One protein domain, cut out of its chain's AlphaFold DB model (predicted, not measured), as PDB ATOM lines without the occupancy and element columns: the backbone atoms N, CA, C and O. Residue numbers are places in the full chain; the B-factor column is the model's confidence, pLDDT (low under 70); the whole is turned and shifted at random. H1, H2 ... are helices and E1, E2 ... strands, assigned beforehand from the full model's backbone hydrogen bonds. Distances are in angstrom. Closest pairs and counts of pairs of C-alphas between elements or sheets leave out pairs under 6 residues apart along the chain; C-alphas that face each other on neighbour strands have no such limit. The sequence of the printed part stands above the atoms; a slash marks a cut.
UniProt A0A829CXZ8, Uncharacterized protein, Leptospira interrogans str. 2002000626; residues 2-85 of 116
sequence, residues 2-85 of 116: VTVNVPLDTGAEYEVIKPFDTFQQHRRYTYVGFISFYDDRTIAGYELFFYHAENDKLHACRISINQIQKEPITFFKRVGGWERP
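This is residues 2 to 85 of the 116 residues of an uncharacterized protein of Leptospira interrogans str. 2002000626 (UniProt A0A829CXZ8). What does the model look like? One strongly twisted, curled sheet of five strands is the main part of it, with 40 of the 84 printed residues in its strands: the long strands E2, E3 and E4 run side by side, and the shorter E1 and E5 continue the sheet, turned far round from them. The short helix H1 sits where E4 ends, and the stretch after it leads back to E5 at the sheet's other edge. What are its make-up and size? The printed part has 84 residues with five named strands and one named helix, in the order E1 E2 E3 E4 H1 E5; the sheet order is E4 E3 E2 E1 E5, antiparallel, and the class is mostly strand. It is compact, with a radius of gyration of the C-alphas of 12.7 A and spans of 36 by 30 by 22 A.

Where does the first element begin? E1, residues 12 to 16, begins at C-alpha 12 at (258.135, 195.597, 178.943). Which strands follow? E2, residues 28 to 39, spans 29.1 A and bends by 70 degrees at residue 36. E3, residues 44 to 52, spans 26.2 A, and E4, residues 57 to 64, spans 23.5 A. What comes last? H1, residues 65 to 70, begins at C-alpha 65 at (278.064, 188.015, 179.534). E5, residues 76 to 81, ends at C-alpha 81 at (254.644, 197.426, 178.689).

How do the neighbours of E1 pair with it? E5, an edge strand, is antiparallel to E1 at 145 degrees, with N 15 and O 77 2.8 A apart. E1 and E2 form a hairpin, with N 14 and O 29 2.8 A apart; E2 is staggered, pairing with E1 over residues 28 to 30 and with E3 over residues 30 to 39. How does the meander E1 E2 E3 E4, each strand the antiparallel neighbour of the one before, go on? The hairpin E2 and E3 has N 49 and O 33 2.8 A apart, and the hairpin E3 and E4 has N 48 and O 61 2.8 A apart. Where is H1? It only grazes the sheet, with its residues 65 to 68; the closest C-alphas of E3 and H1 are those of Gly 45 and Ile 65, 4.9 A apart. Every O i to N i+4 pair in H1 is within hydrogen-bond range. Which strands stay apart? E1 and E4, E3 and E5, and E4 and E5 are apart.

How far does it reach? The two C-alphas farthest apart are those of Arg 41 and Pro 85, at 37.9 A. Is it continuous? The printed part has no cut, and the link from E1 to E2, with 11 residues, is long. Where is confidence low? The mean pLDDT of the printed part is 79.9, and residues 2 to 5, 36 to 43, 69 to 72 and 82 to 85 are under 70.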
ATOM      1  N   VAL A   2     274.345 182.989 190.512       38.44
ATOM      2  CA  VAL A   2     274.812 184.248 189.915       38.44
ATOM      3  C   VAL A   2     273.564 185.026 189.517       38.44
ATOM      4  O   VAL A   2     272.814 184.570 188.659       38.44
ATOM      5  N   THR A   3     273.306 186.157 190.171       47.97
ATOM      6  CA  THR A   3     272.232 187.063 189.760       47.97
ATOM      7  C   THR A   3     272.693 187.788 188.506       47.97
ATOM      8  O   THR A   3     273.611 188.604 188.544       47.97
ATOM      9  N   VAL A   4     272.090 187.442 187.376       55.78
ATOM     10  CA  VAL A   4     272.392 188.048 186.082       55.78
ATOM     11  C   VAL A   4     271.470 189.238 185.922       55.78
ATOM     12  O   VAL A   4     270.260 189.072 185.793       55.78
ATOM     13  N   ASN A   5     272.032 190.440 185.954       63.53
ATOM     14  CA  ASN A   5     271.255 191.648 185.736       63.53
ATOM     15  C   ASN A   5     271.159 191.916 184.230       63.53
ATOM     16  O   ASN A   5     271.966 192.659 183.675       63.53
ATOM     17  N   VAL A   6     270.218 191.256 183.554       70.25
ATOM     18  CA  VAL A   6     269.857 191.633 182.184       70.25
ATOM     19  C   VAL A   6     269.101 192.964 182.280       70.25
ATOM     20  O   VAL A   6     268.096 193.013 182.987       70.25
ATOM     21  N   PRO A   7     269.538 194.044 181.605       76.12
ATOM     22  CA  PRO A   7     268.922 195.371 181.711       76.12
ATOM     23  C   PRO A   7     267.616 195.469 180.899       76.12
ATOM     24  O   PRO A   7     267.372 196.450 180.197       76.12
ATOM     25  N   LEU A   8     266.790 194.424 180.961       81.75
ATOM     26  CA  LEU A   8     265.488 194.321 180.325       81.75
ATOM     27  C   LEU A   8     264.454 193.899 181.368       81.75
ATOM     28  O   LEU A   8     264.705 193.034 182.207       81.75
ATOM     29  N   ASP A   9     263.281 194.510 181.294       83.75
ATOM     30  CA  ASP A   9     262.170 194.266 182.199       83.75
ATOM     31  C   ASP A   9     261.203 193.288 181.533       83.75
ATOM     32  O   ASP A   9     260.668 193.574 180.461       83.75
ATOM     33  N   THR A  10     260.993 192.117 182.137       86.75
ATOM     34  CA  THR A  10     260.006 191.148 181.641       86.75
ATOM     35  C   THR A  10     258.629 191.805 181.556       86.75
ATOM     36  O   THR A  10     258.207 192.494 182.483       86.75
ATOM     37  N   GLY A  11     257.942 191.618 180.430       85.31
ATOM     38  CA  GLY A  11     256.659 192.250 180.133       85.31
ATOM     39  C   GLY A  11     256.758 193.694 179.629       85.31
ATOM     40  O   GLY A  11     255.729 194.269 179.269       85.31
ATOM     41  N   ALA A  12     257.952 194.293 179.568       89.81
ATOM     42  CA  ALA A  12     258.135 195.597 178.943       89.81
ATOM     43  C   ALA A  12     258.203 195.487 177.412       89.81
ATOM     44  O   ALA A  12     258.724 194.518 176.848       89.81
ATOM     45  N   GLU A  13     257.692 196.518 176.741       91.50
ATOM     46  CA  GLU A  13     257.736 196.646 175.288       91.50
ATOM     47  C   GLU A  13     258.940 197.474 174.852       91.50
ATOM     48  O   GLU A  13     259.205 198.569 175.365       91.50
ATOM     49  N   TYR A  14     259.626 196.962 173.837       90.94
ATOM     50  CA  TYR A  14     260.823 197.547 173.266       90.94
ATOM     51  C   TYR A  14     260.655 197.759 171.764       90.94
ATOM     52  O   TYR A  14     260.288 196.840 171.035       90.94
ATOM     53  N   GLU A  15     260.958 198.966 171.294       93.00
ATOM     54  CA  GLU A  15     261.079 199.283 169.875       93.00
ATOM     55  C   GLU A  15     262.528 199.097 169.418       93.00
ATOM     56  O   GLU A  15     263.470 199.527 170.091       93.00
ATOM     57  N   VAL A  16     262.711 198.468 168.262       91.12
ATOM     58  CA  VAL A  16     264.030 198.244 167.660       91.12
ATOM     59  C   VAL A  16     264.522 199.517 166.971       91.12
ATOM     60  O   VAL A  16     263.935 199.970 165.987       91.12
ATOM     61  N   ILE A  17     265.642 200.067 167.447       90.19
ATOM     62  CA  ILE A  17     266.252 201.292 166.899       90.19
ATOM     63  C   ILE A  17     267.024 200.994 165.607       90.19
ATOM     64  O   ILE A  17     267.020 201.798 164.673       90.19
ATOM     65  N   LYS A  18     267.687 199.835 165.544       87.00
ATOM     66  CA  LYS A  18     268.490 199.370 164.404       87.00
ATOM     67  C   LYS A  18     268.192 197.889 164.164       87.00
ATOM     68  O   LYS A  18     268.175 197.160 165.147       87.00
ATOM     69  N   PRO A  19     267.980 197.427 162.918       87.56
ATOM     70  CA  PRO A  19     267.666 196.024 162.661       87.56
ATOM     71  C   PRO A  19     268.864 195.119 162.981       87.56
ATOM     72  O   PRO A  19     270.016 195.497 162.750       87.56
ATOM     73  N   PHE A  20     268.586 193.924 163.496       86.88
ATOM     74  CA  PHE A  20     269.582 192.892 163.787       86.88
ATOM     75  C   PHE A  20     268.905 191.521 163.863       86.88
ATOM     76  O   PHE A  20     267.759 191.427 164.287       86.88
ATOM     77  N   ASP A  21     269.614 190.456 163.483       86.88
ATOM     78  CA  ASP A  21     269.089 189.084 163.506       86.88
ATOM     79  C   ASP A  21     267.680 188.984 162.871       86.88
ATOM     80  O   ASP A  21     267.489 189.373 161.715       86.88
ATOM     81  N   THR A  22     266.675 188.528 163.625       90.31
ATOM     82  CA  THR A  22     265.276 188.440 163.184       90.31
ATOM     83  C   THR A  22     264.435 189.673 163.547       90.31
ATOM     84  O   THR A  22     263.226 189.688 163.297       90.31
ATOM     85  N   PHE A  23     265.052 190.707 164.125       91.25
ATOM     86  CA  PHE A  23     264.407 191.921 164.617       91.25
ATOM     87  C   PHE A  23     264.390 193.020 163.555       91.25
ATOM     88  O   PHE A  23     265.423 193.442 163.027       91.25
ATOM     89  N   GLN A  24     263.190 193.517 163.264       91.50
ATOM     90  CA  GLN A  24     262.962 194.562 162.272       91.50
ATOM     91  C   GLN A  24     262.939 195.939 162.932       91.50
ATOM     92  O   GLN A  24     262.375 196.108 164.010       91.50
ATOM     93  N   GLN A  25     263.521 196.933 162.265       92.50
ATOM     94  CA  GLN A  25     263.538 198.316 162.741       92.50
ATOM     95  C   GLN A  25     262.118 198.877 162.907       92.50
ATOM     96  O   GLN A  25     261.234 198.554 162.116       92.50
ATOM     97  N   HIS A  26     261.908 199.723 163.920       91.31
ATOM     98  CA  HIS A  26     260.620 200.352 164.256       91.31
ATOM     99  C   HIS A  26     259.484 199.379 164.600       91.31
ATOM    100  O   HIS A  26     258.336 199.793 164.761       91.31
ATOM    101  N   ARG A  27     259.789 198.086 164.750       93.25
ATOM    102  CA  ARG A  27     258.854 197.099 165.287       93.25
ATOM    103  C   ARG A  27     258.992 196.991 166.795       93.25
ATOM    104  O   ARG A  27     260.068 197.222 167.356       93.25
ATOM    105  N   ARG A  28     257.870 196.652 167.430       93.12
ATOM    106  CA  ARG A  28     257.747 196.500 168.877       93.12
ATOM    107  C   ARG A  28     257.737 195.032 169.252       93.12
ATOM    108  O   ARG A  28     257.056 194.222 168.625       93.12
ATOM    109  N   TYR A  29     258.475 194.727 170.304       92.75
ATOM    110  CA  TYR A  29     258.603 193.388 170.840       92.75
ATOM    111  C   TYR A  29     258.475 193.437 172.357       92.75
ATOM    112  O   TYR A  29     259.049 194.309 173.008       92.75
ATOM    113  N   THR A  30     257.734 192.493 172.927       92.06
ATOM    114  CA  THR A  30     257.632 192.338 174.380       92.06
ATOM    115  C   THR A  30     258.749 191.425 174.851       92.06
ATOM    116  O   THR A  30     258.851 190.299 174.369       92.06
ATOM    117  N   TYR A  31     259.588 191.882 175.776       89.75
ATOM    118  CA  TYR A  31     260.594 191.010 176.376       89.75
ATOM    119  C   TYR A  31     259.912 190.009 177.310       89.75
ATOM    120  O   TYR A  31     259.218 190.411 178.243       89.75
ATOM    121  N   VAL A  32     260.089 188.711 177.058       89.44
ATOM    122  CA  VAL A  32     259.431 187.652 177.848       89.44
ATOM    123  C   VAL A  32     260.376 186.981 178.841       89.44
ATOM    124  O   VAL A  32     259.921 186.334 179.775       89.44
ATOM    125  N   GLY A  33     261.685 187.168 178.686       85.88
ATOM    126  CA  GLY A  33     262.684 186.617 179.594       85.88
ATOM    127  C   GLY A  33     263.861 186.005 178.854       85.88
ATOM    128  O   GLY A  33     264.087 186.260 177.673       85.88
ATOM    129  N   PHE A  34     264.625 185.189 179.568       84.19
ATOM    130  CA  PHE A  34     265.816 184.531 179.049       84.19
ATOM    131  C   PHE A  34     265.911 183.103 179.584       84.19
ATOM    132  O   PHE A  34     265.452 182.822 180.691       84.19
ATOM    133  N   ILE A  35     266.530 182.207 178.814       74.75
ATOM    134  CA  ILE A  35     266.904 180.867 179.290       74.75
ATOM    135  C   ILE A  35     268.374 180.877 179.729       74.75
ATOM    136  O   ILE A  35     269.176 181.721 179.320       74.75
ATOM    137  N   SER A  36     268.705 179.945 180.627       64.25
ATOM    138  CA  SER A  36     270.031 179.730 181.198       64.25
ATOM    139  C   SER A  36     271.158 179.664 180.163       64.25
ATOM    140  O   SER A  36     271.019 179.034 179.120       64.25
ATOM    141  N   PHE A  37     272.281 180.269 180.559       63.75
ATOM    142  CA  PHE A  37     273.657 180.150 180.071       63.75
ATOM    143  C   PHE A  37     273.899 179.153 178.925       63.75
ATOM    144  O   PHE A  37     273.887 177.941 179.146       63.75
ATOM    145  N   TYR A  38     274.208 179.662 177.730       68.38
ATOM    146  CA  TYR A  38     274.898 178.857 176.724       68.38
ATOM    147  C   TYR A  38     276.413 178.960 176.942       68.38
ATOM    148  O   TYR A  38     276.935 180.043 177.212       68.38
ATOM    149  N   ASP A  39     277.097 177.821 176.823       65.38
ATOM    150  CA  ASP A  39     278.557 177.702 176.827       65.38
ATOM    151  C   ASP A  39     278.973 176.857 175.630       65.38
ATOM    152  O   ASP A  39     278.952 175.625 175.665       65.38
ATOM    153  N   ASP A  40     279.307 177.526 174.533       65.50
ATOM    154  CA  ASP A  40     279.800 176.858 173.329       65.50
ATOM    155  C   ASP A  40     281.321 176.611 173.370       65.50
ATOM    156  O   ASP A  40     281.939 176.389 172.331       65.50
ATOM    157  N   ARG A  41     281.926 176.591 174.572       60.12
ATOM    158  CA  ARG A  41     283.375 176.484 174.846       60.12
ATOM    159  C   ARG A  41     284.191 177.719 174.454       60.12
ATOM    160  O   ARG A  41     285.381 177.768 174.765       60.12
ATOM    161  N   THR A  42     283.583 178.713 173.808       61.28
ATOM    162  CA  THR A  42     284.247 179.955 173.377       61.28
ATOM    163  C   THR A  42     283.556 181.217 173.880       61.28
ATOM    164  O   THR A  42     284.231 182.209 174.157       61.28
ATOM    165  N   ILE A  43     282.230 181.205 174.017       66.12
ATOM    166  CA  ILE A  43     281.427 182.354 174.422       66.12
ATOM    167  C   ILE A  43     280.345 181.891 175.394       66.12
ATOM    168  O   ILE A  43     279.490 181.067 175.082       66.12
ATOM    169  N   ALA A  44     280.377 182.499 176.574       75.25
ATOM    170  CA  ALA A  44     279.368 182.365 177.605       75.25
ATOM    171  C   ALA A  44     278.330 183.494 177.487       75.25
ATOM    172  O   ALA A  44     278.697 184.679 177.454       75.25
ATOM    173  N   GLY A  45     277.040 183.159 177.444       79.12
ATOM    174  CA  GLY A  45     275.984 184.156 177.251       79.12
ATOM    175  C   GLY A  45     274.573 183.671 177.561       79.12
ATOM    176  O   GLY A  45     274.374 182.562 178.040       79.12
ATOM    177  N   TYR A  46     273.589 184.519 177.279       81.38
ATOM    178  CA  TYR A  46     272.165 184.248 177.469       81.38
ATOM    179  C   TYR A  46     271.433 184.325 176.142       81.38
ATOM    180  O   TYR A  46     271.769 185.135 175.276       81.38
ATOM    181  N   GLU A  47     270.406 183.499 176.009       86.31
ATOM    182  CA  GLU A  47     269.424 183.620 174.942       86.31
ATOM    183  C   GLU A  47     268.218 184.384 175.489       86.31
ATOM    184  O   GLU A  47     267.572 183.950 176.444       86.31
ATOM    185  N   LEU A  48     267.980 185.566 174.927       86.88
ATOM    186  CA  LEU A  48     266.897 186.474 175.277       86.88
ATOM    187  C   LEU A  48     265.717 186.229 174.343       86.88
ATOM    188  O   LEU A  48     265.911 186.145 173.133       86.88
ATOM    189  N   PHE A  49     264.507 186.188 174.887       89.81
ATOM    190  CA  PHE A  49     263.283 185.915 174.144       89.81
ATOM    191  C   PHE A  49     262.360 187.127 174.110       89.81
ATOM    192  O   PHE A  49     262.189 187.857 175.091       89.81
ATOM    193  N   PHE A  50     261.723 187.305 172.958       91.88
ATOM    194  CA  PHE A  50     260.891 188.450 172.645       91.88
ATOM    195  C   PHE A  50     259.661 188.023 171.850       91.88
ATOM    196  O   PHE A  50     259.777 187.341 170.836       91.88
ATOM    197  N   TYR A  51     258.481 188.456 172.273       92.94
ATOM    198  CA  TYR A  51     257.231 188.173 171.579       92.94
ATOM    199  C   TYR A  51     256.830 189.332 170.660       92.94
ATOM    200  O   TYR A  51     256.819 190.494 171.074       92.94
ATOM    201  N   HIS A  52     256.497 189.014 169.411       92.50
ATOM    202  CA  HIS A  52     255.996 189.953 168.415       92.50
ATOM    203  C   HIS A  52     254.489 189.762 168.230       92.50
ATOM    204  O   HIS A  52     254.057 188.837 167.544       92.50
ATOM    205  N   ALA A  53     253.699 190.662 168.819       86.88
ATOM    206  CA  ALA A  53     252.243 190.538 168.864       86.88
ATOM    207  C   ALA A  53     251.561 190.624 167.488       86.88
ATOM    208  O   ALA A  53     250.584 189.921 167.261       86.88
ATOM    209  N   GLU A  54     252.073 191.441 166.557       87.75
ATOM    210  CA  GLU A  54     251.462 191.593 165.222       87.75
ATOM    211  C   GLU A  54     251.543 190.309 164.386       87.75
ATOM    212  O   GLU A  54     250.658 190.041 163.577       87.75
ATOM    213  N   ASN A  55     252.600 189.518 164.589       88.50
ATOM    214  CA  ASN A  55     252.884 188.325 163.791       88.50
ATOM    215  C   ASN A  55     252.741 187.021 164.586       88.50
ATOM    216  O   ASN A  55     253.137 185.980 164.065       88.50
ATOM    217  N   ASP A  56     252.251 187.089 165.830       89.88
ATOM    218  CA  ASP A  56     252.145 185.961 166.768       89.88
ATOM    219  C   ASP A  56     253.407 185.076 166.762       89.88
ATOM    220  O   ASP A  56     253.380 183.868 166.516       89.88
ATOM    221  N   LYS A  57     254.573 185.720 166.914       92.75
ATOM    222  CA  LYS A  57     255.872 185.061 166.726       92.75
ATOM    223  C   LYS A  57     256.828 185.330 167.873       92.75
ATOM    224  O   LYS A  57     257.035 186.476 168.274       92.75
ATOM    225  N   LEU A  58     257.486 184.270 168.337       92.06
ATOM    226  CA  LEU A  58     258.612 184.359 169.256       92.06
ATOM    227  C   LEU A  58     259.920 184.579 168.482       92.06
ATOM    228  O   LEU A  58     260.232 183.867 167.526       92.06
ATOM    229  N   HIS A  59     260.677 185.571 168.918       91.31
ATOM    230  CA  HIS A  59     262.009 185.914 168.449       91.31
ATOM    231  C   HIS A  59     263.009 185.686 169.578       91.31
ATOM    232  O   HIS A  59     262.674 185.845 170.753       91.31
ATOM    233  N   ALA A  60     264.240 185.336 169.224       89.31
ATOM    234  CA  ALA A  60     265.318 185.182 170.183       89.31
ATOM    235  C   ALA A  60     266.567 185.898 169.684       89.31
ATOM    236  O   ALA A  60     266.777 185.988 168.477       89.31
ATOM    237  N   CYS A  61     267.387 186.400 170.601       86.06
ATOM    238  CA  CYS A  61     268.747 186.823 170.294       86.06
ATOM    239  C   CYS A  61     269.704 186.373 171.392       86.06
ATOM    240  O   CYS A  61     269.330 186.213 172.554       86.06
ATOM    241  N   ARG A  62     270.968 186.177 171.019       84.88
ATOM    242  CA  ARG A  62     272.024 185.798 171.956       84.88
ATOM    243  C   ARG A  62     272.834 187.011 172.361       84.88
ATOM    244  O   ARG A  62     273.199 187.829 171.519       84.88
ATOM    245  N   ILE A  63     273.149 187.092 173.645       80.69
ATOM    246  CA  ILE A  63     273.996 188.136 174.202       80.69
ATOM    247  C   ILE A  63     275.045 187.517 175.121       80.69
ATOM    248  O   ILE A  63     274.737 186.707 175.993       80.69
ATOM    249  N   SER A  64     276.307 187.887 174.930       79.75
ATOM    250  CA  SER A  64     277.382 187.399 175.797       79.75
ATOM    251  C   SER A  64     277.351 188.080 177.169       79.75
ATOM    252  O   SER A  64     276.894 189.218 177.311       79.75
ATOM    253  N   ILE A  65     277.908 187.423 178.191       76.38
ATOM    254  CA  ILE A  65     278.064 188.015 179.534       76.38
ATOM    255  C   ILE A  65     278.850 189.327 179.474       76.38
ATOM    256  O   ILE A  65     278.483 190.303 180.127       76.38
ATOM    257  N   ASN A  66     279.908 189.361 178.661       75.12
ATOM    258  CA  ASN A  66     280.736 190.551 178.494       75.12
ATOM    259  C   ASN A  66     279.925 191.733 177.950       75.12
ATOM    260  O   ASN A  66     280.121 192.852 178.417       75.12
ATOM    261  N   GLN A  67     279.007 191.484 177.012       73.88
ATOM    262  CA  GLN A  67     278.131 192.516 176.454       73.88
ATOM    263  C   GLN A  67     277.123 193.023 177.488       73.88
ATOM    264  O   GLN A  67     277.017 194.229 177.656       73.88
ATOM    265  N   ILE A  68     276.458 192.139 178.246       73.50
ATOM    266  CA  ILE A  68     275.519 192.561 179.310       73.50
ATOM    267  C   ILE A  68     276.207 193.405 180.387       73.50
ATOM    268  O   ILE A  68     275.610 194.343 180.907       73.50
ATOM    269  N   GLN A  69     277.438 193.055 180.767       69.12
ATOM    270  CA  GLN A  69     278.119 193.701 181.891       69.12
ATOM    271  C   GLN A  69     278.816 195.013 181.522       69.12
ATOM    272  O   GLN A  69     279.000 195.857 182.398       69.12
ATOM    273  N   LYS A  70     279.260 195.173 180.269       64.94
ATOM    274  CA  LYS A  70     280.113 196.303 179.860       64.94
ATOM    275  C   LYS A  70     279.413 197.314 178.967       64.94
ATOM    276  O   LYS A  70     279.836 198.466 178.945       64.94
ATOM    277  N   GLU A  71     278.377 196.908 178.237       63.03
ATOM    278  CA  GLU A  71     277.748 197.752 177.228       63.03
ATOM    279  C   GLU A  71     276.244 197.902 177.491       63.03
ATOM    280  O   GLU A  71     275.552 196.921 177.769       63.03
ATOM    281  N   PRO A  72     275.693 199.124 177.392       62.22
ATOM    282  CA  PRO A  72     274.249 199.286 177.371       62.22
ATOM    283  C   PRO A  72     273.679 198.586 176.129       62.22
ATOM    284  O   PRO A  72     274.231 198.702 175.034       62.22
ATOM    285  N   ILE A  73     272.551 197.884 176.270       70.25
ATOM    286  CA  ILE A  73     271.846 197.296 175.121       70.25
ATOM    287  C   ILE A  73     271.295 198.447 174.264       70.25
ATOM    288  O   ILE A  73     270.272 199.040 174.590       70.25
ATOM    289  N   THR A  74     271.988 198.787 173.175       73.25
ATOM    290  CA  THR A  74     271.681 199.971 172.342       73.25
ATOM    291  C   THR A  74     270.688 199.710 171.210       73.25
ATOM    292  O   THR A  74     270.239 200.649 170.556       73.25
ATOM    293  N   PHE A  75     270.328 198.451 170.953       78.19
ATOM    294  CA  PHE A  75     269.455 198.087 169.830       78.19
ATOM    295  C   PHE A  75     267.965 198.282 170.124       78.19
ATOM    296  O   PHE A  75     267.159 198.338 169.193       78.19
ATOM    297  N   PHE A  76     267.605 198.417 171.400       85.50
ATOM    298  CA  PHE A  76     266.233 198.525 171.869       85.50
ATOM    299  C   PHE A  76     266.001 199.831 172.625       85.50
ATOM    300  O   PHE A  76     266.822 200.256 173.435       85.50
ATOM    301  N   LYS A  77     264.830 200.429 172.415       88.81
ATOM    302  CA  LYS A  77     264.296 201.521 173.229       88.81
ATOM    303  C   LYS A  77     263.049 201.028 173.942       88.81
ATOM    304  O   LYS A  77     262.116 200.589 173.279       88.81
ATOM    305  N   ARG A  78     262.987 201.137 175.272       88.00
ATOM    306  CA  ARG A  78     261.732 200.884 175.992       88.00
ATOM    307  C   ARG A  78     260.687 201.911 175.556       88.00
ATOM    308  O   ARG A  78     260.952 203.112 175.603       88.00
ATOM    309  N   VAL A  79     259.519 201.435 175.139       89.81
ATOM    310  CA  VAL A  79     258.397 202.272 174.680       89.81
ATOM    311  C   VAL A  79     257.109 202.035 175.466       89.81
ATOM    312  O   VAL A  79     256.189 202.838 175.351       89.81
ATOM    313  N   GLY A  80     257.048 200.983 176.288       86.25
ATOM    314  CA  GLY A  80     255.864 200.673 177.081       86.25
ATOM    315  C   GLY A  80     255.971 199.349 177.833       86.25
ATOM    316  O   GLY A  80     257.060 198.939 178.254       86.25
ATOM    317  N   GLY A  81     254.826 198.687 177.973       78.38
ATOM    318  CA  GLY A  81     254.644 197.426 178.689       78.38
ATOM    319  C   GLY A  81     254.474 197.586 180.198       78.38
ATOM    320  O   GLY A  81     254.335 198.696 180.712       78.38
ATOM    321  N   TRP A  82     254.441 196.458 180.903       68.50
ATOM    322  CA  TRP A  82     254.102 196.427 182.323       68.50
ATOM    323  C   TRP A  82     255.151 197.185 183.142       68.50
ATOM    324  O   TRP A  82     256.362 196.975 182.999       68.50
ATOM    325  N   GLU A  83     254.699 198.108 183.991       61.00
ATOM    326  CA  GLU A  83     255.585 198.711 184.977       61.00
ATOM    327  C   GLU A  83     255.988 197.641 185.986       61.00
ATOM    328  O   GLU A  83     255.157 196.873 186.474       61.00
ATOM    329  N   ARG A  84     257.284 197.585 186.303       57.75
ATOM    330  CA  ARG A  84     257.751 196.743 187.396       57.75
ATOM    331  C   ARG A  84     257.102 197.308 188.667       57.75
ATOM    332  O   ARG A  84     257.305 198.498 188.926       57.75
ATOM    333  N   PRO A  85     256.333 196.523 189.444       53.78
ATOM    334  CA  PRO A  85     255.779 197.028 190.689       53.78
ATOM    335  C   PRO A  85     256.929 197.572 191.537       53.78
ATOM    336  O   PRO A  85     257.969 196.915 191.669       53.78
TER     337      PRO A  85